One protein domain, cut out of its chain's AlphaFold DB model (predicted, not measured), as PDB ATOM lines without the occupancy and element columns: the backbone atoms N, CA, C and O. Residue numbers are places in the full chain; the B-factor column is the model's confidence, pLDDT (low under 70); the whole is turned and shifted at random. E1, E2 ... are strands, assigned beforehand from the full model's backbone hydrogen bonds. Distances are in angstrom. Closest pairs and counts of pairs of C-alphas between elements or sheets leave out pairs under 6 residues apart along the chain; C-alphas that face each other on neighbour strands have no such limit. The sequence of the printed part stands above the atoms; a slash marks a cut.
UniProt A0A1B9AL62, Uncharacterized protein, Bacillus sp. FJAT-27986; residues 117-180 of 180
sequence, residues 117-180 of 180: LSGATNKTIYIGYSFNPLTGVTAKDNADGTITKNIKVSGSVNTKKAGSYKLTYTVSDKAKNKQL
ATOM      1  N   LEU A 117      78.212 101.747 -41.227       98.00
ATOM      2  CA  LEU A 117      78.162 100.709 -42.252       98.00
ATOM      3  C   LEU A 117      76.701 100.356 -42.570       98.00
ATOM      4  O   LEU A 117      75.855 100.308 -41.681       98.00
ATOM      5  N   SER A 118      76.377 100.138 -43.843       97.94
ATOM      6  CA  SER A 118      75.014  99.823 -44.294       97.94
ATOM      7  C   SER A 118      75.028  98.734 -45.363       97.94
ATOM      8  O   SER A 118      75.966  98.650 -46.151       97.94
ATOM      9  N   GLY A 119      73.987  97.899 -45.397       96.81
ATOM     10  CA  GLY A 119      73.820  96.844 -46.409       96.81
ATOM     11  C   GLY A 119      74.538  95.517 -46.123       96.81
ATOM     12  O   GLY A 119      74.297  94.544 -46.839       96.81
ATOM     13  N   ALA A 120      75.355  95.424 -45.066       96.25
ATOM     14  CA  ALA A 120      75.893  94.149 -44.576       96.25
ATOM     15  C   ALA A 120      74.863  93.406 -43.712       96.25
ATOM     16  O   ALA A 120      75.019  93.251 -42.504       96.25
ATOM     17  N   THR A 121      73.774  92.981 -44.343       95.81
ATOM     18  CA  THR A 121      72.722  92.173 -43.720       95.81
ATOM     19  C   THR A 121      72.853  90.710 -44.128       95.81
ATOM     20  O   THR A 121      73.559  90.377 -45.085       95.81
ATOM     21  N   ASN A 122      72.126  89.831 -43.438       96.94
ATOM     22  CA  ASN A 122      71.998  88.437 -43.857       96.94
ATOM     23  C   ASN A 122      71.441  88.361 -45.286       96.94
ATOM     24  O   ASN A 122      70.551  89.127 -45.664       96.94
ATOM     25  N   LYS A 123      71.987  87.434 -46.077       96.19
ATOM     26  CA  LYS A 123      71.579  87.166 -47.457       96.19
ATOM     27  C   LYS A 123      71.446  85.661 -47.652       96.19
ATOM     28  O   LYS A 123      72.280  84.901 -47.165       96.19
ATOM     29  N   THR A 124      70.433  85.268 -48.411       97.25
ATOM     30  CA  THR A 124      70.252  83.897 -48.889       97.25
ATOM     31  C   THR A 124      70.557  83.869 -50.379       97.25
ATOM     32  O   THR A 124      70.099  84.740 -51.119       97.25
ATOM     33  N   ILE A 125      71.342  82.888 -50.812       96.88
ATOM     34  CA  ILE A 125      71.659  82.639 -52.222       96.88
ATOM     35  C   ILE A 125      71.458  81.155 -52.521       96.88
ATOM     36  O   ILE A 125      71.569  80.318 -51.625       96.88
ATOM     37  N   TYR A 126      71.193  80.829 -53.781       97.56
ATOM     38  CA  TYR A 126      71.136  79.444 -54.233       97.56
ATOM     39  C   TYR A 126      72.539  78.877 -54.471       97.56
ATOM     40  O   TYR A 126      73.488  79.607 -54.773       97.56
ATOM     41  N   ILE A 127      72.669  77.557 -54.347       97.56
ATOM     42  CA  ILE A 127      73.930  76.848 -54.590       97.56
ATOM     43  C   ILE A 127      74.400  77.108 -56.028       97.56
ATOM     44  O   ILE A 127      73.610  77.075 -56.967       97.56
ATOM     45  N   GLY A 128      75.695  77.370 -56.190       96.00
ATOM     46  CA  GLY A 128      76.343  77.631 -57.475       96.00
ATOM     47  C   GLY A 128      76.241  79.077 -57.966       96.00
ATOM     48  O   GLY A 128      76.983  79.448 -58.873       96.00
ATOM     49  N   TYR A 129      75.401  79.917 -57.354       97.50
ATOM     50  CA  TYR A 129      75.282  81.321 -57.745       97.50
ATOM     51  C   TYR A 129      76.505  82.118 -57.288       97.50
ATOM     52  O   TYR A 129      77.110  81.838 -56.246       97.50
ATOM     53  N   SER A 130      76.883  83.121 -58.081       96.00
ATOM     54  CA  SER A 130      77.975  84.021 -57.730       96.00
ATOM     55  C   SER A 130      77.588  84.897 -56.539       96.00
ATOM     56  O   SER A 130      76.437  85.299 -56.364       96.00
ATOM     57  N   PHE A 131      78.572  85.200 -55.696       96.69
ATOM     58  CA  PHE A 131      78.380  86.035 -54.522       96.69
ATOM     59  C   PHE A 131      79.543  87.009 -54.384       96.69
ATOM     60  O   PHE A 131      80.689  86.597 -54.210       96.69
ATOM     61  N   ASN A 132      79.238  88.304 -54.449       96.56
ATOM     62  CA  ASN A 132      80.183  89.366 -54.132       96.56
ATOM     63  C   ASN A 132      79.812  89.962 -52.761       96.56
ATOM     64  O   ASN A 132      78.763  90.604 -52.650       96.56
ATOM     65  N   PRO A 133      80.668  89.795 -51.732       97.00
ATOM     66  CA  PRO A 133      80.426  90.320 -50.389       97.00
ATOM     67  C   PRO A 133      80.151  91.826 -50.323       97.00
ATOM     68  O   PRO A 133      79.464  92.287 -49.422       97.00
ATOM     69  N   LEU A 134      80.682  92.612 -51.262       97.00
ATOM     70  CA  LEU A 134      80.571  94.072 -51.231       97.00
ATOM     71  C   LEU A 134      79.343  94.610 -51.976       97.00
ATOM     72  O   LEU A 134      79.075  95.810 -51.911       97.00
ATOM     73  N   THR A 135      78.571  93.763 -52.664       96.62
ATOM     74  CA  THR A 135      77.393  94.221 -53.411       96.62
ATOM     75  C   THR A 135      76.347  94.825 -52.474       96.62
ATOM     76  O   THR A 135      75.752  94.137 -51.640       96.62
ATOM     77  N   GLY A 136      76.096  96.126 -52.651       96.50
ATOM     78  CA  GLY A 136      75.143  96.899 -51.853       96.50
ATOM     79  C   GLY A 136      75.648  97.297 -50.463       96.50
ATOM     80  O   GLY A 136      74.896  97.918 -49.714       96.50
ATOM     81  N   VAL A 137      76.898  96.978 -50.112       98.31
ATOM     82  CA  VAL A 137      77.497  97.392 -48.840       98.31
ATOM     83  C   VAL A 137      78.133  98.769 -49.009       98.31
ATOM     84  O   VAL A 137      78.917  99.001 -49.926       98.31
ATOM     85  N   THR A 138      77.794  99.701 -48.122       98.44
ATOM     86  CA  THR A 138      78.317 101.072 -48.143       98.44
ATOM     87  C   THR A 138      78.807 101.499 -46.769       98.44
ATOM     88  O   THR A 138      78.400 100.940 -45.750       98.44
ATOM     89  N   ALA A 139      79.700 102.489 -46.745       98.56
ATOM     90  CA  ALA A 139      80.158 103.105 -45.508       98.56
ATOM     91  C   ALA A 139      80.285 104.623 -45.658       98.56
ATOM     92  O   ALA A 139      80.776 105.123 -46.680       98.56
ATOM     93  N   LYS A 140      79.857 105.352 -44.627       98.31
ATOM     94  CA  LYS A 140      79.965 106.811 -44.527       98.31
ATOM     95  C   LYS A 140      80.473 107.221 -43.154       98.31
ATOM     96  O   LYS A 140      80.239 106.527 -42.172       98.31
ATOM     97  N   ASP A 141      81.115 108.373 -43.114       97.88
ATOM     98  CA  ASP A 141      81.656 108.994 -41.917       97.88
ATOM     99  C   ASP A 141      81.360 110.507 -41.920       97.88
ATOM    100  O   ASP A 141      81.205 111.119 -42.983       97.88
ATOM    101  N   ASN A 142      81.236 111.121 -40.742       94.88
ATOM    102  CA  ASN A 142      80.911 112.547 -40.582       94.88
ATOM    103  C   ASN A 142      82.037 113.486 -41.033       94.88
ATOM    104  O   ASN A 142      81.744 114.609 -41.451       94.88
ATOM    105  N   ALA A 143      83.298 113.074 -40.922       94.62
ATOM    106  CA  ALA A 143      84.458 113.871 -41.301       94.62
ATOM    107  C   ALA A 143      84.989 113.495 -42.690       94.62
ATOM    108  O   ALA A 143      85.395 114.378 -43.450       94.62
ATOM    109  N   ASP A 144      84.968 112.207 -43.033       95.00
ATOM    110  CA  ASP A 144      85.533 111.684 -44.281       95.00
ATOM    111  C   ASP A 144      84.517 111.517 -45.422       95.00
ATOM    112  O   ASP A 144      84.912 111.312 -46.574       95.00
ATOM    113  N   GLY A 145      83.215 111.633 -45.143       95.06
ATOM    114  CA  GLY A 145      82.166 111.428 -46.137       95.06
ATOM    115  C   GLY A 145      82.057 109.959 -46.550       95.06
ATOM    116  O   GLY A 145      82.047 109.065 -45.707       95.06
ATOM    117  N   THR A 146      81.933 109.675 -47.849       98.00
ATOM    118  CA  THR A 146      81.799 108.293 -48.340       98.00
ATOM    119  C   THR A 146      83.138 107.558 -48.299       98.00
ATOM    120  O   THR A 146      84.072 107.905 -49.023       98.00
ATOM    121  N   ILE A 147      83.197 106.474 -47.525       97.94
ATOM    122  CA  ILE A 147      84.393 105.639 -47.343       97.94
ATOM    123  C   ILE A 147      84.156 104.163 -47.695       97.94
ATOM    124  O   ILE A 147      84.905 103.298 -47.259       97.94
ATOM    125  N   THR A 148      83.152 103.854 -48.524       98.31
ATOM    126  CA  THR A 148      82.826 102.485 -48.981       98.31
ATOM    127  C   THR A 148      84.041 101.699 -49.486       98.31
ATOM    128  O   THR A 148      84.174 100.513 -49.207       98.31
ATOM    129  N   LYS A 149      84.983 102.363 -50.168       98.00
ATOM    130  CA  LYS A 149      86.221 101.733 -50.663       98.00
ATOM    131  C   LYS A 149      87.182 101.260 -49.559       98.00
ATOM    132  O   LYS A 149      88.115 100.521 -49.846       98.00
ATOM    133  N   ASN A 150      86.978 101.700 -48.316       97.88
ATOM    134  CA  ASN A 150      87.799 101.332 -47.164       97.88
ATOM    135  C   ASN A 150      87.240 100.109 -46.414       97.88
ATOM    136  O   ASN A 150      87.838  99.693 -45.419       97.88
ATOM    137  N   ILE A 151      86.098  99.558 -46.842       98.44
ATOM    138  CA  ILE A 151      85.517  98.361 -46.233       98.44
ATOM    139  C   ILE A 151      86.445  97.173 -46.489       98.44
ATOM    140  O   ILE A 151      86.822  96.882 -47.622       98.44
ATOM    141  N   LYS A 152      86.786  96.463 -45.418       98.06
ATOM    142  CA  LYS A 152      87.512  95.197 -45.443       98.06
ATOM    143  C   LYS A 152      86.564  94.079 -45.048       98.06
ATOM    144  O   LYS A 152      85.844  94.210 -44.060       98.06
ATOM    145  N   VAL A 153      86.603  92.977 -45.787       98.12
ATOM    146  CA  VAL A 153      85.790  91.788 -45.519       98.12
ATOM    147  C   VAL A 153      86.708  90.647 -45.109       98.12
ATOM    148  O   VAL A 153      87.704  90.389 -45.780       98.12
ATOM    149  N   SER A 154      86.379  89.967 -44.016       97.62
ATOM    150  CA  SER A 154      87.029  88.722 -43.602       97.62
ATOM    151  C   SER A 154      86.026  87.575 -43.527       97.62
ATOM    152  O   SER A 154      84.843  87.793 -43.261       97.62
ATOM    153  N   GLY A 155      86.524  86.353 -43.714       97.06
ATOM    154  CA  GLY A 155      85.711  85.153 -43.911       97.06
ATOM    155  C   GLY A 155      85.548  84.823 -45.395       97.06
ATOM    156  O   GLY A 155      85.964  85.580 -46.270       97.06
ATOM    157  N   SER A 156      84.952  83.671 -45.680       95.25
ATOM    158  CA  SER A 156      84.750  83.182 -47.043       95.25
ATOM    159  C   SER A 156      83.428  82.437 -47.155       95.25
ATOM    160  O   SER A 156      83.034  81.728 -46.228       95.25
ATOM    161  N   VAL A 157      82.777  82.554 -48.308       97.44
ATOM    162  CA  VAL A 157      81.547  81.826 -48.633       97.44
ATOM    163  C   VAL A 157      81.876  80.763 -49.673       97.44
ATOM    164  O   VAL A 157      82.374  81.093 -50.746       97.44
ATOM    165  N   ASN A 158      81.586  79.494 -49.379       97.44
ATOM    166  CA  ASN A 158      81.647  78.434 -50.382       97.44
ATOM    167  C   ASN A 158      80.257  78.245 -51.001       97.44
ATOM    168  O   ASN A 158      79.407  77.549 -50.452       97.44
ATOM    169  N   THR A 159      80.035  78.841 -52.172       97.62
ATOM    170  CA  THR A 159      78.731  78.803 -52.855       97.62
ATOM    171  C   THR A 159      78.380  77.429 -53.430       97.62
ATOM    172  O   THR A 159      77.247  77.217 -53.846       97.62
ATOM    173  N   LYS A 160      79.315  76.469 -53.428       97.88
ATOM    174  CA  LYS A 160      79.093  75.094 -53.906       97.88
ATOM    175  C   LYS A 160      78.620  74.144 -52.807       97.88
ATOM    176  O   LYS A 160      78.320  72.990 -53.092       97.88
ATOM    177  N   LYS A 161      78.571  74.598 -51.553       98.00
ATOM    178  CA  LYS A 161      78.174  73.783 -50.404       98.00
ATOM    179  C   LYS A 161      77.097  74.505 -49.603       98.00
ATOM    180  O   LYS A 161      77.315  75.627 -49.150       98.00
ATOM    181  N   ALA A 162      75.961  73.839 -49.397       97.81
ATOM    182  CA  ALA A 162      74.902  74.336 -48.526       97.81
ATOM    183  C   ALA A 162      75.431  74.579 -47.103       97.81
ATOM    184  O   ALA A 162      76.206  73.779 -46.575       97.81
ATOM    185  N   GLY A 163      75.008  75.681 -46.489       97.38
ATOM    186  CA  GLY A 163      75.386  76.032 -45.125       97.38
ATOM    187  C   GLY A 163      75.313  77.531 -44.861       97.38
ATOM    188  O   GLY A 163      75.056  78.331 -45.760       97.38
ATOM    189  N   SER A 164      75.561  77.905 -43.608       97.94
ATOM    190  CA  SER A 164      75.681  79.298 -43.189       97.94
ATOM    191  C   SER A 164      77.151  79.692 -43.113       97.94
ATOM    192  O   SER A 164      77.941  79.053 -42.421       97.94
ATOM    193  N   TYR A 165      77.513  80.770 -43.804       98.19
ATOM    194  CA  TYR A 165      78.868  81.311 -43.819       98.19
ATOM    195  C   TYR A 165      78.859  82.690 -43.171       98.19
ATOM    196  O   TYR A 165      78.061  83.550 -43.538       98.19
ATOM    197  N   LYS A 166      79.754  82.906 -42.205       97.88
ATOM    198  CA  LYS A 166      79.891  84.196 -41.530       97.88
ATOM    199  C   LYS A 166      80.934  85.046 -42.244       97.88
ATOM    200  O   LYS A 166      82.061  84.604 -42.457       97.88
ATOM    201  N   LEU A 167      80.557  86.281 -42.554       98.00
ATOM    202  CA  LEU A 167      81.474  87.333 -42.973       98.00
ATOM    203  C   LEU A 167      81.512  88.426 -41.912       98.00
ATOM    204  O   LEU A 167      80.518  88.683 -41.232       98.00
ATOM    205  N   THR A 168      82.659  89.075 -41.779       98.00
ATOM    206  CA  THR A 168      82.830  90.244 -40.916       98.00
ATOM    207  C   THR A 168      83.294  91.409 -41.769       98.00
ATOM    208  O   THR A 168      84.253  91.282 -42.529       98.00
ATOM    209  N   TYR A 169      82.597  92.536 -41.645       98.38
ATOM    210  CA  TYR A 169      82.877  93.752 -42.391       98.38
ATOM    211  C   TYR A 169      83.481  94.760 -41.434       98.38
ATOM    212  O   TYR A 169      82.907  95.064 -40.402       98.38
ATOM    213  N   THR A 170      84.644  95.296 -41.766       98.19
ATOM    214  CA  THR A 170      85.271  96.335 -40.954       98.19
ATOM    215  C   THR A 170      85.548  97.550 -41.797       98.19
ATOM    216  O   THR A 170      85.923  97.442 -42.961       98.19
ATOM    217  N   VAL A 171      85.392  98.723 -41.204       98.44
ATOM    218  CA  VAL A 171      85.757  99.978 -41.850       98.44
ATOM    219  C   VAL A 171      86.371 100.909 -40.816       98.44
ATOM    220  O   VAL A 171      85.972 100.922 -39.650       98.44
ATOM    221  N   SER A 172      87.389 101.652 -41.237       97.81
ATOM    222  CA  SER A 172      88.015 102.692 -40.427       97.81
ATOM    223  C   SER A 172      88.122 103.983 -41.224       97.81
ATOM    224  O   SER A 172      88.426 103.956 -42.423       97.81
ATOM    225  N   ASP A 173      87.868 105.094 -40.548       96.81
ATOM    226  CA  ASP A 173      88.079 106.443 -41.072       96.81
ATOM    227  C   ASP A 173      89.564 106.860 -40.975       96.81
ATOM    228  O   ASP A 173      90.448 106.084 -40.571       96.81
ATOM    229  N   LYS A 174      89.872 108.100 -41.374       95.25
ATOM    230  CA  LYS A 174      91.230 108.651 -41.254       95.25
ATOM    231  C   LYS A 174      91.621 108.957 -39.808       95.25
ATOM    232  O   LYS A 174      92.810 108.868 -39.491       95.25
ATOM    233  N   ALA A 175      90.656 109.282 -38.947       95.38
ATOM    234  CA  ALA A 175      90.844 109.529 -37.516       95.38
ATOM    235  C   ALA A 175      91.065 108.244 -36.689       95.38
ATOM    236  O   ALA A 175      91.399 108.328 -35.505       95.38
ATOM    237  N   LYS A 176      90.998 107.077 -37.342       95.62
ATOM    238  CA  LYS A 176      91.151 105.725 -36.793       95.62
ATOM    239  C   LYS A 176      89.970 105.250 -35.946       95.62
ATOM    240  O   LYS A 176      90.125 104.247 -35.243       95.62
ATOM    241  N   ASN A 177      88.795 105.872 -36.045       96.94
ATOM    242  CA  ASN A 177      87.599 105.261 -35.469       96.94
ATOM    243  C   ASN A 177      87.176 104.079 -36.354       96.94
ATOM    244  O   ASN A 177      87.349 104.076 -37.576       96.94
ATOM    245  N   LYS A 178      86.696 103.006 -35.719       97.50
ATOM    246  CA  LYS A 178      86.468 101.712 -36.374       97.50
ATOM    247  C   LYS A 178      85.068 101.184 -36.097       97.50
ATOM    248  O   LYS A 178      84.647 101.139 -34.939       97.50
ATOM    249  N   GLN A 179      84.424 100.703 -37.155       97.56
ATOM    250  CA  GLN A 179      83.189  99.923 -37.120       97.56
ATOM    251  C   GLN A 179      83.470  98.469 -37.530       97.56
ATOM    252  O   GLN A 179      84.350  98.209 -38.361       97.56
ATOM    253  N   LEU A 180      82.740  97.545 -36.900       91.69
ATOM    254  CA  LEU A 180      82.757  96.089 -37.094       91.69
ATOM    255  C   LEU A 180      81.380  95.580 -37.541       91.69
ATOM    256  O   LEU A 180      80.395  96.318 -37.304       91.69
TER     257      LEU A 180
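Overview. This is residues 117 to 180 of the 180 residues of an uncharacterized protein of Bacillus sp. FJAT-27986 (UniProt A0A1B9AL62). With little regular structure, this is a slender rod of mostly looping chain: the long loop of residues 117 to 137 and E1 run along one side, the hairpin of E2 and E3 along the other. The printed part has 64 residues, with three named strands, E1, E2, E3, and no named helix; the class is all strand, with 12 residues in named elements. It is loose, radius of gyration of the C-alphas 13.5 A, spanning 41 by 17 by 15 A.

Arrangement. Residues 117 to 118 pair antiparallel with 138 to 139 of E1, residues 138 to 141. E2, residues 152 to 154, and E3, residues 168 to 172, form an antiparallel hairpin at 154 degrees; N 152 and O 170 are 2.8 A apart, within hydrogen-bond range. E1 and E2 are apart.

Along the chain. E1 is 10.6 A long, from C-alpha 138 at (78.317, 101.072, -48.143). E2 is 6.7 A long. E3 is 13.5 A long, ending at C-alpha 172, (88.015, 102.692, -40.427).

Size, cuts and confidence. The C-alphas farthest apart, of Ala 143 and Lys 161, are 41.6 A apart. The printed part has no cut. The link E2 to E3 is long. No printed residue is under 70 in pLDDT.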